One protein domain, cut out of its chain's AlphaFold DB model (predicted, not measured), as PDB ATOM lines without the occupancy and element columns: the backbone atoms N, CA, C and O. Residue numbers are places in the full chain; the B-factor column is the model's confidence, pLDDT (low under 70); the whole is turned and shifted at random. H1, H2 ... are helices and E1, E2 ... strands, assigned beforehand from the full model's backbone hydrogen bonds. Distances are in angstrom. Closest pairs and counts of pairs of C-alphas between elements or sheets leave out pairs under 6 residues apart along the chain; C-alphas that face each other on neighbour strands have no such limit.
ATOM      1  N   ALA A 375     122.866  90.461 175.090       78.38
ATOM      2  CA  ALA A 375     122.090  90.695 176.305       78.38
ATOM      3  C   ALA A 375     122.362  89.577 177.317       78.38
ATOM      4  O   ALA A 375     122.336  88.399 176.959       78.38
ATOM      5  N   CYS A 376     122.601  89.939 178.572       80.75
ATOM      6  CA  CYS A 376     122.846  88.981 179.642       80.75
ATOM      7  C   CYS A 376     121.940  89.240 180.843       80.75
ATOM      8  O   CYS A 376     121.438  90.345 181.061       80.75
ATOM      9  N   CYS A 377     121.717  88.193 181.627       82.44
ATOM     10  CA  CYS A 377     120.979  88.249 182.878       82.44
ATOM     11  C   CYS A 377     121.890  87.831 184.036       82.44
ATOM     12  O   CYS A 377     122.831  87.052 183.859       82.44
ATOM     13  N   ARG A 378     121.638  88.386 185.224       84.88
ATOM     14  CA  ARG A 378     122.372  88.051 186.446       84.88
ATOM     15  C   ARG A 378     121.607  86.980 187.207       84.88
ATOM     16  O   ARG A 378     120.398  87.096 187.398       84.88
ATOM     17  N   VAL A 379     122.321  85.952 187.647       86.94
ATOM     18  CA  VAL A 379     121.750  84.873 188.449       86.94
ATOM     19  C   VAL A 379     121.587  85.344 189.889       86.94
ATOM     20  O   VAL A 379     122.551  85.748 190.538       86.94
ATOM     21  N   GLU A 380     120.364  85.274 190.401       85.69
ATOM     22  CA  GLU A 380     120.012  85.695 191.753       85.69
ATOM     23  C   GLU A 380     119.259  84.603 192.509       85.69
ATOM     24  O   GLU A 380     118.583  83.756 191.919       85.69
ATOM     25  N   LEU A 381     119.338  84.661 193.838       87.69
ATOM     26  CA  LEU A 381     118.513  83.839 194.715       87.69
ATOM     27  C   LEU A 381     117.055  84.302 194.607       87.69
ATOM     28  O   LEU A 381     116.740  85.472 194.834       87.69
ATOM     29  N   ALA A 382     116.156  83.382 194.269       83.88
ATOM     30  CA  ALA A 382     114.722  83.621 194.373       83.88
ATOM     31  C   ALA A 382     114.270  83.633 195.853       83.88
ATOM     32  O   ALA A 382     115.052  83.333 196.753       83.88
ATOM     33  N   PRO A 383     113.020  83.996 196.166       85.12
ATOM     34  CA  PRO A 383     112.497  83.840 197.521       85.12
ATOM     35  C   PRO A 383     112.529  82.373 197.984       85.12
ATOM     36  O   PRO A 383     112.221  81.471 197.207       85.12
ATOM     37  N   ILE A 384     112.875  82.138 199.255       83.31
ATOM     38  CA  ILE A 384     112.851  80.797 199.856       83.31
ATOM     39  C   ILE A 384     111.405  80.320 199.979       83.31
ATOM     40  O   ILE A 384     110.568  81.001 200.573       83.31
ATOM     41  N   ILE A 385     111.139  79.112 199.493       83.25
ATOM     42  CA  ILE A 385     109.892  78.400 199.760       83.25
ATOM     43  C   ILE A 385     110.106  77.573 201.026       83.25
ATOM     44  O   ILE A 385     111.054  76.792 201.093       83.25
ATOM     45  N   THR A 386     109.259  77.757 202.039       82.06
ATOM     46  CA  THR A 386     109.364  77.051 203.328       82.06
ATOM     47  C   THR A 386     108.251  76.024 203.483       82.06
ATOM     48  O   THR A 386     107.115  76.254 203.070       82.06
ATOM     49  N   PHE A 387     108.582  74.890 204.095       76.69
ATOM     50  CA  PHE A 387     107.685  73.758 204.303       76.69
ATOM     51  C   PHE A 387     107.647  73.421 205.792       76.69
ATOM     52  O   PHE A 387     108.659  73.060 206.394       76.69
ATOM     53  N   ASN A 388     106.470  73.558 206.399       71.75
ATOM     54  CA  ASN A 388     106.286  73.324 207.828       71.75
ATOM     55  C   ASN A 388     105.854  71.879 208.094       71.75
ATOM     56  O   ASN A 388     104.968  71.358 207.426       71.75
ATOM     57  N   ASN A 389     106.405  71.282 209.151       63.34
ATOM     58  CA  ASN A 389     106.181  69.890 209.570       63.34
ATOM     59  C   ASN A 389     104.760  69.542 210.062       63.34
ATOM     60  O   ASN A 389     104.552  68.484 210.648       63.34
ATOM     61  N   HIS A 390     103.776  70.426 209.875       56.66
ATOM     62  CA  HIS A 390     102.414  70.231 210.381       56.66
ATOM     63  C   HIS A 390     101.446  69.606 209.367       56.66
ATOM     64  O   HIS A 390     100.349  69.216 209.763       56.66
ATOM     65  N   SER A 391     101.821  69.479 208.091       56.78
ATOM     66  CA  SER A 391     101.054  68.711 207.107       56.78
ATOM     67  C   SER A 391     101.705  67.343 206.892       56.78
ATOM     68  O   SER A 391     102.907  67.259 206.661       56.78
ATOM     69  N   GLY A 392     100.915  66.262 206.917       61.41
ATOM     70  CA  GLY A 392     101.392  64.879 206.709       61.41
ATOM     71  C   GLY A 392     101.953  64.575 205.309       61.41
ATOM     72  O   GLY A 392     102.138  63.418 204.968       61.41
ATOM     73  N   TRP A 393     102.178  65.608 204.492       64.94
ATOM     74  CA  TRP A 393     102.705  65.540 203.127       64.94
ATOM     75  C   TRP A 393     103.833  66.561 202.883       64.94
ATOM     76  O   TRP A 393     104.371  66.625 201.782       64.94
ATOM     77  N   ALA A 394     104.237  67.333 203.907       70.81
ATOM     78  CA  ALA A 394     105.224  68.414 203.789       70.81
ATOM     79  C   ALA A 394     106.580  67.950 203.235       70.81
ATOM     80  O   ALA A 394     107.253  68.700 202.527       70.81
ATOM     81  N   TYR A 395     106.984  66.718 203.556       74.50
ATOM     82  CA  TYR A 395     108.212  66.123 203.034       74.50
ATOM     83  C   TYR A 395     108.123  65.872 201.525       74.50
ATOM     84  O   TYR A 395     108.993  66.312 200.772       74.50
ATOM     85  N   SER A 396     107.040  65.232 201.081       75.25
ATOM     86  CA  SER A 396     106.780  64.936 199.671       75.25
ATOM     87  C   SER A 396     106.625  66.212 198.844       75.25
ATOM     88  O   SER A 396     107.201  66.316 197.765       75.25
ATOM     89  N   ASP A 397     105.923  67.217 199.370       80.12
ATOM     90  CA  ASP A 397     105.757  68.517 198.714       80.12
ATOM     91  C   ASP A 397     107.091  69.258 198.570       80.12
ATOM     92  O   ASP A 397     107.371  69.839 197.520       80.12
ATOM     93  N   CYS A 398     107.946  69.189 199.593       80.75
ATOM     94  CA  CYS A 398     109.283  69.769 199.545       80.75
ATOM     95  C   CYS A 398     110.171  69.081 198.497       80.75
ATOM     96  O   CYS A 398     110.844  69.768 197.731       80.75
ATOM     97  N   LEU A 399     110.149  67.746 198.415       79.88
ATOM     98  CA  LEU A 399     110.907  67.009 197.398       79.88
ATOM     99  C   LEU A 399     110.387  67.282 195.982       79.88
ATOM    100  O   LEU A 399     111.180  67.477 195.063       79.88
ATOM    101  N   ASN A 400     109.067  67.373 195.811       81.38
ATOM    102  CA  ASN A 400     108.460  67.738 194.533       81.38
ATOM    103  C   ASN A 400     108.848  69.161 194.107       81.38
ATOM    104  O   ASN A 400     109.137  69.393 192.936       81.38
ATOM    105  N   ALA A 401     108.905  70.103 195.053       79.38
ATOM    106  CA  ALA A 401     109.350  71.472 194.796       79.38
ATOM    107  C   ALA A 401     110.866  71.579 194.552       79.38
ATOM    108  O   ALA A 401     111.296  72.442 193.791       79.38
ATOM    109  N   ALA A 402     111.675  70.714 195.172       77.88
ATOM    110  CA  ALA A 402     113.111  70.624 194.915       77.88
ATOM    111  C   ALA A 402     113.421  70.034 193.526       77.88
ATOM    112  O   ALA A 402     114.452  70.368 192.938       77.88
ATOM    113  N   GLY A 403     112.516  69.216 192.981       76.00
ATOM    114  CA  GLY A 403     112.663  68.573 191.679       76.00
ATOM    115  C   GLY A 403     113.705  67.443 191.672       76.00
ATOM    116  O   GLY A 403     114.434  67.224 192.639       76.00
ATOM    117  N   ASN A 404     113.752  66.680 190.577       69.31
ATOM    118  CA  ASN A 404     114.709  65.579 190.394       69.31
ATOM    119  C   ASN A 404     116.139  66.098 190.101       69.31
ATOM    120  O   ASN A 404     116.370  67.303 190.049       69.31
ATOM    121  N   GLU A 405     117.111  65.208 189.873       58.66
ATOM    122  CA  GLU A 405     118.508  65.605 189.591       58.66
ATOM    123  C   GLU A 405     118.653  66.559 188.388       58.66
ATOM    124  O   GLU A 405     119.554  67.390 188.377       58.66
ATOM    125  N   MET A 406     117.731  66.520 187.419       52.56
ATOM    126  CA  MET A 406     117.722  67.417 186.251       52.56
ATOM    127  C   MET A 406     117.142  68.810 186.557       52.56
ATOM    128  O   MET A 406     117.292  69.724 185.750       52.56
ATOM    129  N   ALA A 407     116.481  68.983 187.705       67.69
ATOM    130  CA  ALA A 407     115.983  70.268 188.191       67.69
ATOM    131  C   ALA A 407     116.998  70.998 189.091       67.69
ATOM    132  O   ALA A 407     116.788  72.169 189.424       67.69
ATOM    133  N   GLN A 408     118.092  70.335 189.488       79.81
ATOM    134  CA  GLN A 408     119.171  70.969 190.242       79.81
ATOM    135  C   GLN A 408     119.994  71.884 189.337       79.81
ATOM    136  O   GLN A 408     120.264  71.568 188.178       79.81
ATOM    137  N   CYS A 409     120.396  73.038 189.867       80.12
ATOM    138  CA  CYS A 409     121.252  73.946 189.118       80.12
ATOM    139  C   CYS A 409     122.606  73.276 188.824       80.12
ATOM    140  O   CYS A 409     123.232  72.747 189.747       80.12
ATOM    141  N   PRO A 410     123.101  73.332 187.575       81.31
ATOM    142  CA  PRO A 410     124.450  72.880 187.254       81.31
ATOM    143  C   PRO A 410     125.491  73.608 188.107       81.31
ATOM    144  O   PRO A 410     125.322  74.787 188.411       81.31
ATOM    145  N   ALA A 411     126.586  72.932 188.467       79.19
ATOM    146  CA  ALA A 411     127.572  73.442 189.431       79.19
ATOM    147  C   ALA A 411     128.184  74.808 189.050       79.19
ATOM    148  O   ALA A 411     128.600  75.568 189.923       79.19
ATOM    149  N   GLN A 412     128.218  75.126 187.754       77.62
ATOM    150  CA  GLN A 412     128.686  76.407 187.217       77.62
ATOM    151  C   GLN A 412     127.702  77.581 187.405       77.62
ATOM    152  O   GLN A 412     128.098  78.738 187.281       77.62
ATOM    153  N   VAL A 413     126.431  77.314 187.722       81.81
ATOM    154  CA  VAL A 413     125.386  78.330 187.902       81.81
ATOM    155  C   VAL A 413     125.203  78.620 189.392       81.81
ATOM    156  O   VAL A 413     124.476  77.923 190.098       81.81
ATOM    157  N   VAL A 414     125.861  79.676 189.876       84.31
ATOM    158  CA  VAL A 414     125.808  80.134 191.277       84.31
ATOM    159  C   VAL A 414     125.363  81.602 191.368       84.31
ATOM    160  O   VAL A 414     125.488  82.338 190.389       84.31
ATOM    161  N   PRO A 415     124.843  82.076 192.517       84.88
ATOM    162  CA  PRO A 415     124.442  83.474 192.669       84.88
ATOM    163  C   PRO A 415     125.555  84.459 192.279       84.88
ATOM    164  O   PRO A 415     126.689  84.341 192.738       84.88
ATOM    165  N   GLY A 416     125.212  85.451 191.458       79.44
ATOM    166  CA  GLY A 416     126.115  86.511 191.010       79.44
ATOM    167  C   GLY A 416     126.771  86.284 189.646       79.44
ATOM    168  O   GLY A 416     127.260  87.258 189.072       79.44
ATOM    169  N   VAL A 417     126.748  85.065 189.089       84.06
ATOM    170  CA  VAL A 417     127.255  84.830 187.725       84.06
ATOM    171  C   VAL A 417     126.329  85.447 186.679       84.06
ATOM    172  O   VAL A 417     125.132  85.645 186.915       84.06
ATOM    173  N   LYS A 418     126.890  85.766 185.512       85.25
ATOM    174  CA  LYS A 418     126.133  86.274 184.367       85.25
ATOM    175  C   LYS A 418     125.885  85.149 183.372       85.25
ATOM    176  O   LYS A 418     126.722  84.266 183.209       85.25
ATOM    177  N   MET A 419     124.734  85.177 182.716       78.88
ATOM    178  CA  MET A 419     124.328  84.180 181.725       78.88
ATOM    179  C   MET A 419     123.749  84.859 180.492       78.88
ATOM    180  O   MET A 419     123.300  86.006 180.560       78.88
ATOM    181  N   ASN A 420     123.738  84.152 179.363       80.38
ATOM    182  CA  ASN A 420     123.131  84.658 178.137       80.38
ATOM    183  C   ASN A 420     121.620  84.905 178.335       80.38
ATOM    184  O   ASN A 420     120.902  84.073 178.892       80.38
ATOM    185  N   GLY A 421     121.134  86.059 177.874       68.19
ATOM    186  CA  GLY A 421     119.752  86.512 178.015       68.19
ATOM    187  C   GLY A 421     118.712  85.617 177.334       68.19
ATOM    188  O   GLY A 421     117.539  85.690 177.696       68.19
ATOM    189  N   SER A 422     119.118  84.722 176.424       69.25
ATOM    190  CA  SER A 422     118.259  83.646 175.901       69.25
ATOM    191  C   SER A 422     117.752  82.690 176.991       69.25
ATOM    192  O   SER A 422     116.725  82.043 176.803       69.25
ATOM    193  N   HIS A 423     118.416  82.639 178.151       65.06
ATOM    194  CA  HIS A 423     118.032  81.831 179.315       65.06
ATOM    195  C   HIS A 423     117.246  82.626 180.372       65.06
ATOM    196  O   HIS A 423     117.193  82.230 181.534       65.06
ATOM    197  N   GLY A 424     116.592  83.731 179.992       59.06
ATOM    198  CA  GLY A 424     115.792  84.570 180.900       59.06
ATOM    199  C   GLY A 424     114.629  83.861 181.621       59.06
ATOM    200  O   GLY A 424     114.012  84.459 182.496       59.06
ATOM    201  N   GLY A 425     114.337  82.600 181.283       63.00
ATOM    202  CA  GLY A 425     113.371  81.733 181.969       63.00
ATOM    203  C   GLY A 425     113.980  80.706 182.935       63.00
ATOM    204  O   GLY A 425     113.257  79.823 183.389       63.00
ATOM    205  N   LEU A 426     115.287  80.764 183.228       71.44
ATOM    206  CA  LEU A 426     115.942  79.784 184.099       71.44
ATOM    207  C   LEU A 426     115.343  79.805 185.516       71.44
ATOM    208  O   LEU A 426     115.366  80.836 186.190       71.44
ATOM    209  N   SER A 427     114.867  78.642 185.964       75.19
ATOM    210  CA  SER A 427     114.440  78.365 187.335       75.19
ATOM    211  C   SER A 427     114.898  76.957 187.710       75.19
ATOM    212  O   SER A 427     114.323  75.981 187.237       75.19
ATOM    213  N   CYS A 428     115.937  76.853 188.537       82.25
ATOM    214  CA  CYS A 428     116.498  75.580 189.003       82.25
ATOM    215  C   CYS A 428     116.719  75.605 190.519       82.25
ATOM    216  O   CYS A 428     116.853  76.673 191.126       82.25
ATOM    217  N   THR A 429     116.757  74.432 191.143       86.88
ATOM    218  CA  THR A 429     116.956  74.289 192.587       86.88
ATOM    219  C   THR A 429     118.430  74.448 192.936       86.88
ATOM    220  O   THR A 429     119.268  73.646 192.531       86.88
ATOM    221  N   TYR A 430     118.742  75.487 193.712       86.31
ATOM    222  CA  TYR A 430     120.091  75.777 194.199       86.31
ATOM    223  C   TYR A 430     120.434  74.941 195.425       86.31
ATOM    224  O   TYR A 430     121.504  74.352 195.540       86.31
ATOM    225  N   LYS A 431     119.515  74.951 196.392       85.75
ATOM    226  CA  LYS A 431     119.688  74.296 197.678       85.75
ATOM    227  C   LYS A 431     118.327  73.981 198.255       85.75
ATOM    228  O   LYS A 431     117.426  74.813 198.216       85.75
ATOM    229  N   TYR A 432     118.200  72.811 198.848       85.19
ATOM    230  CA  TYR A 432     117.016  72.458 199.603       85.19
ATOM    231  C   TYR A 432     117.403  71.643 200.831       85.19
ATOM    232  O   TYR A 432     118.483  71.055 200.898       85.19
ATOM    233  N   SER A 433     116.525  71.648 201.821       83.75
ATOM    234  CA  SER A 433     116.581  70.760 202.972       83.75
ATOM    235  C   SER A 433     115.149  70.409 203.309       83.75
ATOM    236  O   SER A 433     114.398  71.281 203.740       83.75
ATOM    237  N   CYS A 434     114.745  69.170 203.047       79.69
ATOM    238  CA  CYS A 434     113.381  68.751 203.324       79.69
ATOM    239  C   CYS A 434     113.253  68.195 204.744       79.69
ATOM    240  O   CYS A 434     114.194  67.578 205.249       79.69
ATOM    241  N   PRO A 435     112.106  68.415 205.407       72.38
ATOM    242  CA  PRO A 435     111.915  67.960 206.775       72.38
ATOM    243  C   PRO A 435     111.881  66.427 206.824       72.38
ATOM    244  O   PRO A 435     111.147  65.824 206.054       72.38
ATOM    245  N   HIS A 436     112.631  65.772 207.708       63.75
ATOM    246  CA  HIS A 436     112.613  64.305 207.775       63.75
ATOM    247  C   HIS A 436     111.446  63.781 208.627       63.75
ATOM    248  O   HIS A 436     111.236  64.251 209.747       63.75
ATOM    249  N   GLU A 437     110.738  62.757 208.142       53.53
ATOM    250  CA  GLU A 437     109.797  61.974 208.950       53.53
ATOM    251  C   GLU A 437     110.561  61.005 209.864       53.53
ATOM    252  O   GLU A 437     110.711  59.818 209.591       53.53
ATOM    253  N   GLY A 438     111.077  61.525 210.974       53.59
ATOM    254  CA  GLY A 438     111.652  60.723 212.047       53.59
ATOM    255  C   GLY A 438     111.284  61.329 213.390       53.59
ATOM    256  O   GLY A 438     111.942  62.255 213.856       53.59
ATOM    257  N   TYR A 439     110.219  60.828 214.015       49.38
ATOM    258  CA  TYR A 439     109.811  61.229 215.362       49.38
ATOM    259  C   TYR A 439     110.865  60.730 216.370       49.38
ATOM    260  O   TYR A 439     110.821  59.590 216.822       49.38
ATOM    261  N   GLN A 440     111.846  61.565 216.709       46.62
ATOM    262  CA  GLN A 440     112.696  61.371 217.885       46.62
ATOM    263  C   GLN A 440     112.264  62.404 218.927       46.62
ATOM    264  O   GLN A 440     112.278  63.612 218.688       46.62
ATOM    265  N   VAL A 441     111.805  61.919 220.079       42.66
ATOM    266  CA  VAL A 441     111.296  62.751 221.174       42.66
ATOM    267  C   VAL A 441     112.414  63.693 221.639       42.66
ATOM    268  O   VAL A 441     113.393  63.249 222.229       42.66
ATOM    269  N   GLY A 442     112.273  64.989 221.340       51.66
ATOM    270  CA  GLY A 442     113.204  66.050 221.748       51.66
ATOM    271  C   GLY A 442     113.808  66.892 220.614       51.66
ATOM    272  O   GLY A 442     114.369  67.953 220.893       51.66
ATOM    273  N   SER A 443     113.681  66.499 219.342       51.44
ATOM    274  CA  SER A 443     114.148  67.328 218.219       51.44
ATOM    275  C   SER A 443     113.109  68.389 217.845       51.44
ATOM    276  O   SER A 443     111.969  68.062 217.520       51.44
ATOM    277  N   HIS A 444     113.499  69.666 217.892       52.59
ATOM    278  CA  HIS A 444     112.643  70.789 217.500       52.59
ATOM    279  C   HIS A 444     112.247  70.655 216.016       52.59
ATOM    280  O   HIS A 444     113.082  70.219 215.221       52.59
ATOM    281  N   PRO A 445     111.011  71.016 215.615       56.97
ATOM    282  CA  PRO A 445     110.577  70.904 214.226       56.97
ATOM    283  C   PRO A 445     111.494  71.746 213.332       56.97
ATOM    284  O   PRO A 445     111.513  72.969 213.443       56.97
ATOM    285  N   TYR A 446     112.269  71.093 212.465       59.38
ATOM    286  CA  TYR A 446     113.073  71.785 211.463       59.38
ATOM    287  C   TYR A 446     112.174  72.117 210.263       59.38
ATOM    288  O   TYR A 446     111.713  71.187 209.597       59.38
ATOM    289  N   PRO A 447     111.874  73.400 209.988       69.25
ATOM    290  CA  PRO A 447     111.141  73.766 208.786       69.25
ATOM    291  C   PRO A 447     112.019  73.480 207.566       69.25
ATOM    292  O   PRO A 447     113.176  73.898 207.500       69.25
ATOM    293  N   GLY A 448     111.469  72.743 206.606       77.75
ATOM    294  CA  GLY A 448     112.143  72.476 205.346       77.75
ATOM    295  C   GLY A 448     112.159  73.714 204.461       77.75
ATOM    296  O   GLY A 448     111.334  74.617 204.618       77.75
ATOM    297  N   PHE A 449     113.085  73.763 203.514       84.25
ATOM    298  CA  PHE A 449     113.162  74.857 202.561       84.25
ATOM    299  C   PHE A 449     113.635  74.402 201.187       84.25
ATOM    300  O   PHE A 449     114.436  73.477 201.071       84.25
ATOM    301  N   VAL A 450     113.185  75.115 200.159       84.62
ATOM    302  CA  VAL A 450     113.704  75.043 198.793       84.62
ATOM    303  C   VAL A 450     114.083  76.456 198.363       84.62
ATOM    304  O   VAL A 450     113.294  77.395 198.463       84.62
ATOM    305  N   GLN A 451     115.319  76.605 197.907       87.50
ATOM    306  CA  GLN A 451     115.900  77.835 197.399       87.50
ATOM    307  C   GLN A 451     116.233  77.618 195.926       87.50
ATOM    308  O   GLN A 451     117.065  76.772 195.595       87.50
ATOM    309  N   THR A 452     115.610  78.393 195.045       87.06
ATOM    310  CA  THR A 452     115.884  78.354 193.605       87.06
ATOM    311  C   THR A 452     116.761  79.526 193.173       87.06
ATOM    312  O   THR A 452     116.880  80.531 193.889       87.06
ATOM    313  N   LEU A 453     117.394  79.383 192.008       85.62
ATOM    314  CA  LEU A 453     118.004  80.492 191.278       85.62
ATOM    315  C   LEU A 453     117.073  80.955 190.171       85.62
ATOM    316  O   LEU A 453     116.385  80.147 189.548       85.62
ATOM    317  N   ARG A 454     117.102  82.258 189.907       82.75
ATOM    318  CA  ARG A 454     116.449  82.881 188.756       82.75
ATOM    319  C   ARG A 454     117.431  83.777 188.020       82.75
ATOM    320  O   ARG A 454     118.317  84.355 188.647       82.75
ATOM    321  N   CYS A 455     117.247  83.939 186.716       81.38
ATOM    322  CA  CYS A 455     118.028  84.896 185.938       81.38
ATOM    323  C   CYS A 455     117.239  86.194 185.746       81.38
ATOM    324  O   CYS A 455     116.150  86.181 185.177       81.38
ATOM    325  N   VAL A 456     117.772  87.319 186.225       80.62
ATOM    326  CA  VAL A 456     117.117  88.630 186.130       80.62
ATOM    327  C   VAL A 456     117.865  89.499 185.124       80.62
ATOM    328  O   VAL A 456     119.077  89.697 185.233       80.62
ATOM    329  N   SER A 457     117.151  90.001 184.117       79.50
ATOM    330  CA  SER A 457     117.718  90.935 183.142       79.50
ATOM    331  C   SER A 457     117.636  92.365 183.670       79.50
ATOM    332  O   SER A 457     116.550  92.868 183.951       79.50
ATOM    333  N   TYR A 458     118.791  93.023 183.763       77.88
ATOM    334  CA  TYR A 458     118.913  94.439 184.125       77.88
ATOM    335  C   TYR A 458     119.205  95.335 182.912       77.88
ATOM    336  O   TYR A 458     119.517  96.511 183.075       77.88
ATOM    337  N   GLY A 459     119.127  94.787 181.691       70.81
ATOM    338  CA  GLY A 459     119.530  95.490 180.467       70.81
ATOM    339  C   GLY A 459     121.047  95.585 180.271       70.81
ATOM    340  O   GLY A 459     121.508  96.387 179.463       70.81
ATOM    341  N   GLU A 460     121.830  94.786 181.003       74.81
ATOM    342  CA  GLU A 460     123.276  94.662 180.796       74.81
ATOM    343  C   GLU A 460     123.581  93.858 179.515       74.81
ATOM    344  O   GLU A 460     122.819  92.976 179.107       74.81
ATOM    345  N   THR A 461     124.727  94.145 178.895       79.94
ATOM    346  CA  THR A 461     125.294  93.333 177.808       79.94
ATOM    347  C   THR A 461     126.640  92.768 178.245       79.94
ATOM    348  O   THR A 461     127.386  93.440 178.957       79.94
ATOM    349  N   CYS A 462     126.921  91.529 177.853       74.19
ATOM    350  CA  CYS A 462     128.102  90.774 178.254       74.19
ATOM    351  C   CYS A 462     128.797  90.172 177.035       74.19
ATOM    352  O   CYS A 462     128.167  89.976 175.994       74.19
ATOM    353  N   THR A 463     130.080  89.863 177.174       79.88
ATOM    354  CA  THR A 463     130.876  89.134 176.177       79.88
ATOM    355  C   THR A 463     130.867  87.623 176.458       79.88
ATOM    356  O   THR A 463     130.408  87.172 177.510       79.88
TER     357      THR A 463
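This is residues 375 to 463 of the 470 residues of an uncharacterized protein of Elusimicrobium sp. An273 (UniProt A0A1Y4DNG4). A long, narrow, strongly twisted sheet makes a rod: E5 runs through it with E4 on one side, E1 and E2 one after the other on the other side, and short E3 beside E1 near one end. H1 covers part of one face, running along the strands, and residues 438 to 444 in the loop between E4 and E5 stick out beyond the opposite end of the sheet. The printed part has 89 residues with one named helix and five named strands; along the chain E1 and E2 come first, then H1, then E3, E4 and E5, and the sheet is branched, with the antiparallel neighbour pairs E1 and E3, E1 and E5, E2 and E5, and E4 and E5. The class is mixed, helices and strands, with 38 residues, under half, in named elements. The whole is loose, with a radius of gyration of the C-alphas of 16.1 A and spans of 56 by 21 by 19 A.

E1, residues 375 to 381, is antiparallel to E5, residues 448 to 456, at 164 degrees, with N 380 and O 454 2.8 A apart, within hydrogen-bond range. E2, residues 385 to 387, is antiparallel to E5 on the same side of it as E1; N 387 and O 448 are 2.8 A apart. H1, residues 394 to 402, is on the sheet at a height of 8.2 A and lies over E5, on which 6 of its 9 C-alphas fall; 2 fall on E2, which it only just fails to lie over. On the local plane H1 and E5 stand at 21 degrees, and their closest C-alphas, those of Ala 402 and Val 450, are 5.9 A apart. Every O i to N i+4 pair of H1 is within hydrogen-bond range. E3, residues 418 to 420, is an edge strand antiparallel to E1, on the other side of it from E5; N 377 and O 419 are 2.9 A apart. E4, residues 427 to 433, forms a hairpin with E5 on the other side of E5 from E1 and E2; N 430 and O 451 are 2.8 A apart. E1 and E4 are only just apart, their closest C-alphas 8.2 A from each other.

E1 begins at C-alpha 375, (122.090, 90.695, 176.305), and is 20.0 A long. E2 and E3 have three residues each. H1 is 12.1 A long from C-alpha 394, (105.224, 68.414, 203.789). E4 is 17.5 A long, and E5, 25.6 A long, ends at C-alpha 456, (117.117, 88.630, 186.130).

The two C-alphas farthest apart, those of Val 441 and Thr 463, are 55.7 A apart. The printed part has no cut. The links H1 to E3 and E4 to E5 are long. The mean pLDDT of the printed part is 74.3; it is under 70 in residues 389 to 393, 404 to 407, 421 to 425 and 436 to 447.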